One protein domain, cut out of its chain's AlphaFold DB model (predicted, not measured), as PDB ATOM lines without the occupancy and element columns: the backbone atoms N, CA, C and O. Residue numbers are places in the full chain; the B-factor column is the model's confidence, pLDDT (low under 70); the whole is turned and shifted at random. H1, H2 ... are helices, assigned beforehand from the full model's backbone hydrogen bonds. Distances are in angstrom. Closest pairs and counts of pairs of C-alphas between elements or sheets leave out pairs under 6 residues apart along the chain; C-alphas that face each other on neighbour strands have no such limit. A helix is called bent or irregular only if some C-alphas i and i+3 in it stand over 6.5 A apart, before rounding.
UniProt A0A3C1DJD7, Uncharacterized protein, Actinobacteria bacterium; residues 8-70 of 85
ATOM      1  N   SER A   8     -27.926   3.776 -42.054       97.31
ATOM      2  CA  SER A   8     -28.603   4.581 -41.046       97.31
ATOM      3  C   SER A   8     -30.083   4.749 -41.360       97.31
ATOM      4  O   SER A   8     -30.504   4.638 -42.508       97.31
ATOM      5  N   TRP A   9     -30.886   5.022 -40.338       97.69
ATOM      6  CA  TRP A   9     -32.286   5.400 -40.516       97.69
ATOM      7  C   TRP A   9     -32.411   6.918 -40.691       97.69
ATOM      8  O   TRP A   9     -31.580   7.652 -40.155       97.69
ATOM      9  N   PRO A  10     -33.472   7.428 -41.347       95.50
ATOM     10  CA  PRO A  10     -33.655   8.862 -41.578       95.50
ATOM     11  C   PRO A  10     -33.659   9.714 -40.305       95.50
ATOM     12  O   PRO A  10     -33.254  10.871 -40.347       95.50
ATOM     13  N   GLY A  11     -34.132   9.150 -39.188       92.94
ATOM     14  CA  GLY A  11     -34.228   9.823 -37.890       92.94
ATOM     15  C   GLY A  11     -33.075   9.532 -36.928       92.94
ATOM     16  O   GLY A  11     -33.199   9.831 -35.747       92.94
ATOM     17  N   ALA A  12     -31.998   8.888 -37.383       93.69
ATOM     18  CA  ALA A  12     -30.837   8.654 -36.533       93.69
ATOM     19  C   ALA A  12     -30.064   9.958 -36.311       93.69
ATOM     20  O   ALA A  12     -29.770  10.669 -37.264       93.69
ATOM     21  N   GLU A  13     -29.672  10.232 -35.072       91.81
ATOM     22  CA  GLU A  13     -28.772  11.337 -34.751       91.81
ATOM     23  C   GLU A  13     -27.369  10.800 -34.502       91.81
ATOM     24  O   GLU A  13     -27.171   9.852 -33.736       91.81
ATOM     25  N   VAL A  14     -26.382  11.401 -35.157       89.50
ATOM     26  CA  VAL A  14     -24.989  10.989 -35.046       89.50
ATOM     27  C   VAL A  14     -24.125  12.226 -34.856       89.50
ATOM     28  O   VAL A  14     -23.881  12.996 -35.779       89.50
ATOM     29  N   GLY A  15     -23.637  12.386 -33.634       87.31
ATOM     30  CA  GLY A  15     -22.761  13.474 -33.235       87.31
ATOM     31  C   GLY A  15     -21.851  13.039 -32.096       87.31
ATOM     32  O   GLY A  15     -22.041  11.985 -31.487       87.31
ATOM     33  N   PHE A  16     -20.839  13.851 -31.801       83.56
ATOM     34  CA  PHE A  16     -19.944  13.598 -30.669       83.56
ATOM     35  C   PHE A  16     -20.670  13.714 -29.319       83.56
ATOM     36  O   PHE A  16     -20.350  13.001 -28.368       83.56
ATOM     37  N   MET A  17     -21.644  14.618 -29.238       87.81
ATOM     38  CA  MET A  17     -22.443  14.904 -28.052       87.81
ATOM     39  C   MET A  17     -23.803  15.482 -28.461       87.81
ATOM     40  O   MET A  17     -24.017  15.813 -29.629       87.81
ATOM     41  N   ASP A  18     -24.700  15.622 -27.486       88.06
ATOM     42  CA  ASP A  18     -25.984  16.299 -27.666       88.06
ATOM     43  C   ASP A  18     -25.785  17.751 -28.171       88.06
ATOM     44  O   ASP A  18     -24.944  18.466 -27.608       88.06
ATOM     45  N   PRO A  19     -26.532  18.210 -29.200       85.81
ATOM     46  CA  PRO A  19     -26.363  19.545 -29.783       85.81
ATOM     47  C   PRO A  19     -26.523  20.688 -28.777       85.81
ATOM     48  O   PRO A  19     -25.786  21.672 -28.838       85.81
ATOM     49  N   GLN A  20     -27.452  20.564 -27.823       84.62
ATOM     50  CA  GLN A  20     -27.688  21.605 -26.819       84.62
ATOM     51  C   GLN A  20     -26.512  21.697 -25.851       84.62
ATOM     52  O   GLN A  20     -26.084  22.785 -25.464       84.62
ATOM     53  N   VAL A  21     -25.936  20.551 -25.482       88.00
ATOM     54  CA  VAL A  21     -24.721  20.534 -24.664       88.00
ATOM     55  C   VAL A  21     -23.521  21.056 -25.470       88.00
ATOM     56  O   VAL A  21     -22.695  21.778 -24.914       88.00
ATOM     57  N   ALA A  22     -23.434  20.757 -26.769       85.38
ATOM     58  CA  ALA A  22     -22.372  21.260 -27.645       85.38
ATOM     59  C   ALA A  22     -22.390  22.792 -27.753       85.38
ATOM     60  O   ALA A  22     -21.340  23.425 -27.618       85.38
ATOM     61  N   ALA A  23     -23.573  23.391 -27.917       86.75
ATOM     62  CA  ALA A  23     -23.748  24.841 -27.988       86.75
ATOM     63  C   ALA A  23     -23.206  25.554 -26.738       86.75
ATOM     64  O   ALA A  23     -22.506  26.564 -26.842       86.75
ATOM     65  N   ASN A  24     -23.425  24.971 -25.553       88.44
ATOM     66  CA  ASN A  24     -22.891  25.505 -24.297       88.44
ATOM     67  C   ASN A  24     -21.355  25.505 -24.242       88.44
ATOM     68  O   ASN A  24     -20.770  26.364 -23.585       88.44
ATOM     69  N   VAL A  25     -20.697  24.546 -24.901       88.25
ATOM     70  CA  VAL A  25     -19.229  24.432 -24.914       88.25
ATOM     71  C   VAL A  25     -18.606  25.333 -25.980       88.25
ATOM     72  O   VAL A  25     -17.588  25.971 -25.717       88.25
ATOM     73  N   ILE A  26     -19.200  25.396 -27.174       85.50
ATOM     74  CA  ILE A  26     -18.679  26.171 -28.313       85.50
ATOM     75  C   ILE A  26     -18.961  27.673 -28.134       85.50
ATOM     76  O   ILE A  26     -18.207  28.509 -28.631       85.50
ATOM     77  N   GLY A  27     -20.011  28.026 -27.383       81.31
ATOM     78  CA  GLY A  27     -20.418  29.415 -27.161       81.31
ATOM     79  C   GLY A  27     -21.151  30.037 -28.355       81.31
ATOM     80  O   GLY A  27     -21.279  31.258 -28.425       81.31
ATOM     81  N   SER A  28     -21.628  29.212 -29.288       79.50
ATOM     82  CA  SER A  28     -22.478  29.596 -30.417       79.50
ATOM     83  C   SER A  28     -23.665  28.645 -30.525       79.50
ATOM     84  O   SER A  28     -23.621  27.534 -29.997       79.50
ATOM     85  N   ASP A  29     -24.705  29.068 -31.240       76.81
ATOM     86  CA  ASP A  29     -25.788  28.163 -31.611       76.81
ATOM     87  C   ASP A  29     -25.243  27.061 -32.536       76.81
ATOM     88  O   ASP A  29     -24.417  27.336 -33.413       76.81
ATOM     89  N   VAL A  30     -25.650  25.818 -32.288       80.38
ATOM     90  CA  VAL A  30     -25.255  24.643 -33.075       80.38
ATOM     91  C   VAL A  30     -26.505  24.154 -33.778       80.38
ATOM     92  O   VAL A  30     -27.493  23.846 -33.114       80.38
ATOM     93  N   ASP A  31     -26.460  24.076 -35.106       81.56
ATOM     94  CA  ASP A  31     -27.583  23.564 -35.883       81.56
ATOM     95  C   ASP A  31     -27.746  22.056 -35.607       81.56
ATOM     96  O   ASP A  31     -26.840  21.279 -35.921       81.56
ATOM     97  N   PRO A  32     -28.881  21.596 -35.049       75.12
ATOM     98  CA  PRO A  32     -29.128  20.171 -34.838       75.12
ATOM     99  C   PRO A  32     -29.046  19.354 -36.135       75.12
ATOM    100  O   PRO A  32     -28.753  18.158 -36.088       75.12
ATOM    101  N   ALA A  33     -29.264  19.984 -37.298       78.06
ATOM    102  CA  ALA A  33     -29.122  19.338 -38.598       78.06
ATOM    103  C   ALA A  33     -27.693  18.839 -38.872       78.06
ATOM    104  O   ALA A  33     -27.524  17.917 -39.677       78.06
ATOM    105  N   ASP A  34     -26.675  19.372 -38.184       81.19
ATOM    106  CA  ASP A  34     -25.297  18.886 -38.292       81.19
ATOM    107  C   ASP A  34     -25.132  17.448 -37.773       81.19
ATOM    108  O   ASP A  34     -24.263  16.724 -38.258       81.19
ATOM    109  N   ASN A  35     -26.021  16.991 -36.884       89.38
ATOM    110  CA  ASN A  35     -26.058  15.607 -36.404       89.38
ATOM    111  C   ASN A  35     -26.950  14.689 -37.259       89.38
ATOM    112  O   ASN A  35     -27.147  13.523 -36.912       89.38
ATOM    113  N   SER A  36     -27.527  15.189 -38.355       92.19
ATOM    114  CA  SER A  36     -28.384  14.375 -39.217       92.19
ATOM    115  C   SER A  36     -27.571  13.312 -39.979       92.19
ATOM    116  O   SER A  36     -26.411  13.537 -40.341       92.19
ATOM    117  N   PRO A  37     -28.170  12.158 -40.317       93.88
ATOM    118  CA  PRO A  37     -27.457  11.098 -41.022       93.88
ATOM    119  C   PRO A  37     -27.139  11.509 -42.468       93.88
ATOM    120  O   PRO A  37     -26.197  10.997 -43.069       93.88
ATOM    121  N   TYR A  38     -27.873  12.485 -43.010       93.69
ATOM    122  CA  TYR A  38     -27.633  13.064 -44.329       93.69
ATOM    123  C   TYR A  38     -26.297  13.805 -44.401       93.69
ATOM    124  O   TYR A  38     -25.585  13.649 -45.386       93.69
ATOM    125  N   ARG A  39     -25.894  14.521 -43.342       91.12
ATOM    126  CA  ARG A  39     -24.569  15.162 -43.276       91.12
ATOM    127  C   ARG A  39     -23.427  14.157 -43.340       91.12
ATOM    128  O   ARG A  39     -22.400  14.397 -43.969       91.12
ATOM    129  N   LEU A  40     -23.612  13.000 -42.716       91.06
ATOM    130  CA  LEU A  40     -22.640  11.913 -42.774       91.06
ATOM    131  C   LEU A  40     -22.629  11.214 -44.133       91.06
ATOM    132  O   LEU A  40     -21.557  10.841 -44.605       91.06
ATOM    133  N   ALA A  41     -23.787  11.070 -44.776       92.94
ATOM    134  CA  ALA A  41     -23.874  10.574 -46.145       92.94
ATOM    135  C   ALA A  41     -23.184  11.533 -47.137       92.94
ATOM    136  O   ALA A  41     -22.428  11.081 -47.994       92.94
ATOM    137  N   GLU A  42     -23.351  12.854 -46.977       91.69
ATOM    138  CA  GLU A  42     -22.611  13.878 -47.739       91.69
ATOM    139  C   GLU A  42     -21.093  13.717 -47.582       91.69
ATOM    140  O   GLU A  42     -20.341  13.855 -48.548       91.69
ATOM    141  N   ALA A  43     -20.639  13.375 -46.375       91.44
ATOM    142  CA  ALA A  43     -19.237  13.109 -46.071       91.44
ATOM    143  C   ALA A  43     -18.759  11.698 -46.483       91.44
ATOM    144  O   ALA A  43     -17.617  11.343 -46.189       91.44
ATOM    145  N   MET A  44     -19.606  10.894 -47.139       92.19
ATOM    146  CA  MET A  44     -19.345   9.488 -47.493       92.19
ATOM    147  C   MET A  44     -18.946   8.616 -46.289       92.19
ATOM    148  O   MET A  44     -18.182   7.661 -46.416       92.19
ATOM    149  N   LEU A  45     -19.443   8.964 -45.100       91.62
ATOM    150  CA  LEU A  45     -19.210   8.216 -43.866       91.62
ATOM    151  C   LEU A  45     -20.281   7.151 -43.616       91.62
ATOM    152  O   LEU A  45     -20.052   6.266 -42.801       91.62
ATOM    153  N   ILE A  46     -21.426   7.237 -44.294       94.19
ATOM    154  CA  ILE A  46     -22.507   6.247 -44.294       94.19
ATOM    155  C   ILE A  46     -22.723   5.811 -45.741       94.19
ATOM    156  O   ILE A  46     -22.749   6.658 -46.634       94.19
ATOM    157  N   ASP A  47     -22.889   4.507 -45.957       95.06
ATOM    158  CA  ASP A  47     -23.096   3.952 -47.295       95.06
ATOM    159  C   ASP A  47     -24.509   4.257 -47.808       95.06
ATOM    160  O   ASP A  47     -24.689   4.620 -48.969       95.06
ATOM    161  N   GLU A  48     -25.521   4.125 -46.941       95.69
ATOM    162  CA  GLU A  48     -26.926   4.302 -47.317       95.69
ATOM    163  C   GLU A  48     -27.815   4.721 -46.132       95.69
ATOM    164  O   GLU A  48     -27.605   4.309 -44.986       95.69
ATOM    165  N   ILE A  49     -28.846   5.522 -46.418       97.00
ATOM    166  CA  ILE A  49     -29.942   5.810 -45.486       97.00
ATOM    167  C   ILE A  49     -31.161   5.005 -45.938       97.00
ATOM    168  O   ILE A  49     -31.643   5.204 -47.051       97.00
ATOM    169  N   ILE A  50     -31.653   4.110 -45.082       97.88
ATOM    170  CA  ILE A  50     -32.684   3.115 -45.417       97.88
ATOM    171  C   ILE A  50     -33.961   3.327 -44.605       97.88
ATOM    172  O   ILE A  50     -33.901   3.787 -43.462       97.88
ATOM    173  N   ASP A  51     -35.115   2.927 -45.140       97.69
ATOM    174  CA  ASP A  51     -36.335   2.840 -44.334       97.69
ATOM    175  C   ASP A  51     -36.156   1.772 -43.234       97.69
ATOM    176  O   ASP A  51     -35.639   0.680 -43.511       97.69
ATOM    177  N   PRO A  52     -36.577   2.030 -41.981       97.88
ATOM    178  CA  PRO A  52     -36.516   1.031 -40.920       97.88
ATOM    179  C   PRO A  52     -37.154  -0.318 -41.284       97.88
ATOM    180  O   PRO A  52     -36.640  -1.356 -40.857       97.88
ATOM    181  N   ALA A  53     -38.218  -0.331 -42.093       98.06
ATOM    182  CA  ALA A  53     -38.887  -1.545 -42.559       98.06
ATOM    183  C   ALA A  53     -38.000  -2.410 -43.473       98.06
ATOM    184  O   ALA A  53     -38.124  -3.637 -43.461       98.06
ATOM    185  N   ASP A  54     -37.064  -1.799 -44.201       98.25
ATOM    186  CA  ASP A  54     -36.181  -2.490 -45.146       98.25
ATOM    187  C   ASP A  54     -34.947  -3.108 -44.474       98.25
ATOM    188  O   ASP A  54     -34.238  -3.912 -45.086       98.25
ATOM    189  N   THR A  55     -34.708  -2.804 -43.190       98.06
ATOM    190  CA  THR A  55     -33.527  -3.255 -42.430       98.06
ATOM    191  C   THR A  55     -33.280  -4.761 -42.563       98.06
ATOM    192  O   THR A  55     -32.147  -5.190 -42.780       98.06
ATOM    193  N   ALA A  56     -34.329  -5.585 -42.454       98.00
ATOM    194  CA  ALA A  56     -34.192  -7.040 -42.519       98.00
ATOM    195  C   ALA A  56     -33.686  -7.516 -43.891       98.00
ATOM    196  O   ALA A  56     -32.788  -8.356 -43.959       98.00
ATOM    197  N   THR A  57     -34.228  -6.950 -44.969       98.31
ATOM    198  CA  THR A  57     -33.840  -7.268 -46.348       98.31
ATOM    199  C   THR A  57     -32.413  -6.810 -46.628       98.31
ATOM    200  O   THR A  57     -31.601  -7.596 -47.111       98.31
ATOM    201  N   VAL A  58     -32.078  -5.573 -46.248       97.94
ATOM    202  CA  VAL A  58     -30.739  -4.994 -46.433       97.94
ATOM    203  C   VAL A  58     -29.672  -5.845 -45.743       97.94
ATOM    204  O   VAL A  58     -28.647  -6.173 -46.343       97.94
ATOM    205  N   LEU A  59     -29.919  -6.262 -44.498       96.56
ATOM    206  CA  LEU A  59     -28.986  -7.112 -43.761       96.56
ATOM    207  C   LEU A  59     -28.882  -8.519 -44.355       96.56
ATOM    208  O   LEU A  59     -27.773  -9.045 -44.454       96.56
ATOM    209  N   ALA A  60     -30.002  -9.131 -44.751       97.56
ATOM    210  CA  ALA A  60     -29.993 -10.450 -45.376       97.56
ATOM    211  C   ALA A  60     -29.142 -10.446 -46.656       97.56
ATOM    212  O   ALA A  60     -28.230 -11.263 -46.791       97.56
ATOM    213  N   ASP A  61     -29.362  -9.467 -47.532       97.31
ATOM    214  CA  ASP A  61     -28.606  -9.307 -48.772       97.31
ATOM    215  C   ASP A  61     -27.120  -9.056 -48.511       97.31
ATOM    216  O   ASP A  61     -26.258  -9.672 -49.146       97.31
ATOM    217  N   ALA A  62     -26.797  -8.177 -47.559       96.06
ATOM    218  CA  ALA A  62     -25.418  -7.884 -47.187       96.06
ATOM    219  C   ALA A  62     -24.690  -9.138 -46.684       96.06
ATOM    220  O   ALA A  62     -23.580  -9.439 -47.129       96.06
ATOM    221  N   LEU A  63     -25.331  -9.914 -45.810       94.69
ATOM    222  CA  LEU A  63     -24.779 -11.165 -45.296       94.69
ATOM    223  C   LEU A  63     -24.615 -12.209 -46.402       94.69
ATOM    224  O   LEU A  63     -23.573 -12.863 -46.467       94.69
ATOM    225  N   THR A  64     -25.585 -12.342 -47.309       96.69
ATOM    226  CA  THR A  64     -25.470 -13.234 -48.469       96.69
ATOM    227  C   THR A  64     -24.278 -12.851 -49.341       96.69
ATOM    228  O   THR A  64     -23.471 -13.722 -49.678       96.69
ATOM    229  N   ARG A  65     -24.097 -11.561 -49.647       94.00
ATOM    230  CA  ARG A  65     -22.953 -11.052 -50.427       94.00
ATOM    231  C   ARG A  65     -21.610 -11.299 -49.736       94.00
ATOM    232  O   ARG A  65     -20.619 -11.584 -50.403       94.00
ATOM    233  N   LEU A  66     -21.570 -11.222 -48.407       93.12
ATOM    234  CA  LEU A  66     -20.350 -11.387 -47.611       93.12
ATOM    235  C   LEU A  66     -20.090 -12.836 -47.165       93.12
ATOM    236  O   LEU A  66     -19.034 -13.117 -46.601       93.12
ATOM    237  N   SER A  67     -21.003 -13.767 -47.450       91.81
ATOM    238  CA  SER A  67     -20.955 -15.158 -46.969       91.81
ATOM    239  C   SER A  67     -19.704 -15.938 -47.392       91.81
ATOM    240  O   SER A  67     -19.221 -16.788 -46.647       91.81
ATOM    241  N   GLY A  68     -19.141 -15.632 -48.565       89.81
ATOM    242  CA  GLY A  68     -17.916 -16.260 -49.073       89.81
ATOM    243  C   GLY A  68     -16.620 -15.648 -48.531       89.81
ATOM    244  O   GLY A  68     -15.527 -16.091 -48.889       89.81
ATOM    245  N   ARG A  69     -16.702 -14.603 -47.703       85.75
ATOM    246  CA  ARG A  69     -15.521 -13.881 -47.231       85.75
ATOM    247  C   ARG A  69     -14.753 -14.712 -46.204       85.75
ATOM    248  O   ARG A  69     -15.310 -15.224 -45.235       85.75
ATOM    249  N   ARG A  70     -13.427 -14.776 -46.363       82.56
ATOM    250  CA  ARG A  70     -12.544 -15.383 -45.361       82.56
ATOM    251  C   ARG A  70     -12.667 -14.630 -44.035       82.56
ATOM    252  O   ARG A  70     -12.352 -13.444 -43.952       82.56
TER     253      ARG A  70
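What this domain is: This is residues 8 to 70 of the 85 residues of an uncharacterized protein of Actinobacteria bacterium (UniProt A0A3C1DJD7). The printed part runs out from Ser 8 to H1 and folds back through H2 and H3 as a long loop with short helices, and H4 leads away from the other end, where residues 59 to 70 stick out. The 63 residues hold four named helices, H1 to H4 in order, and no named strand; the class is all helix. The whole is elongated, 50 by 27 by 18 A, and only just loose, close to extended, with a radius of gyration of the C-alphas of 15.9 A.

Where its parts are: H1, residues 19 to 26, begins at C-alpha 19 (-26.363, 19.545, -29.783) and measures 10.3 A. H2, residues 32 to 35, measures 5.7 A, and H3, residues 37 to 42, 8.7 A. H4, residues 52 to 66, measures 21.5 A and ends at C-alpha 66 (-20.350, -11.387, -47.611); it is irregular, with C-alphas 53 and 56 7.2 A apart.

How they stand to each other: H1 and H2 are close but not clearly touching; their closest C-alphas, of Pro 19 and Pro 32, are 5.8 A apart. H2 and H3 are too, at 7.7 A between the C-alphas of Ala 33 and Arg 39. H4 is apart from H1, H2 and H3. Every O i to N i+4 pair is within hydrogen-bond range in H1 and H3, and 9 of 11 in H4; H2 is too short for one.

The domain as a whole: The C-alphas of Gly 27 and Gly 68, the two farthest apart, are 50.7 A apart. The printed part has no cut, no link is long, and no printed residue is under 70 in pLDDT.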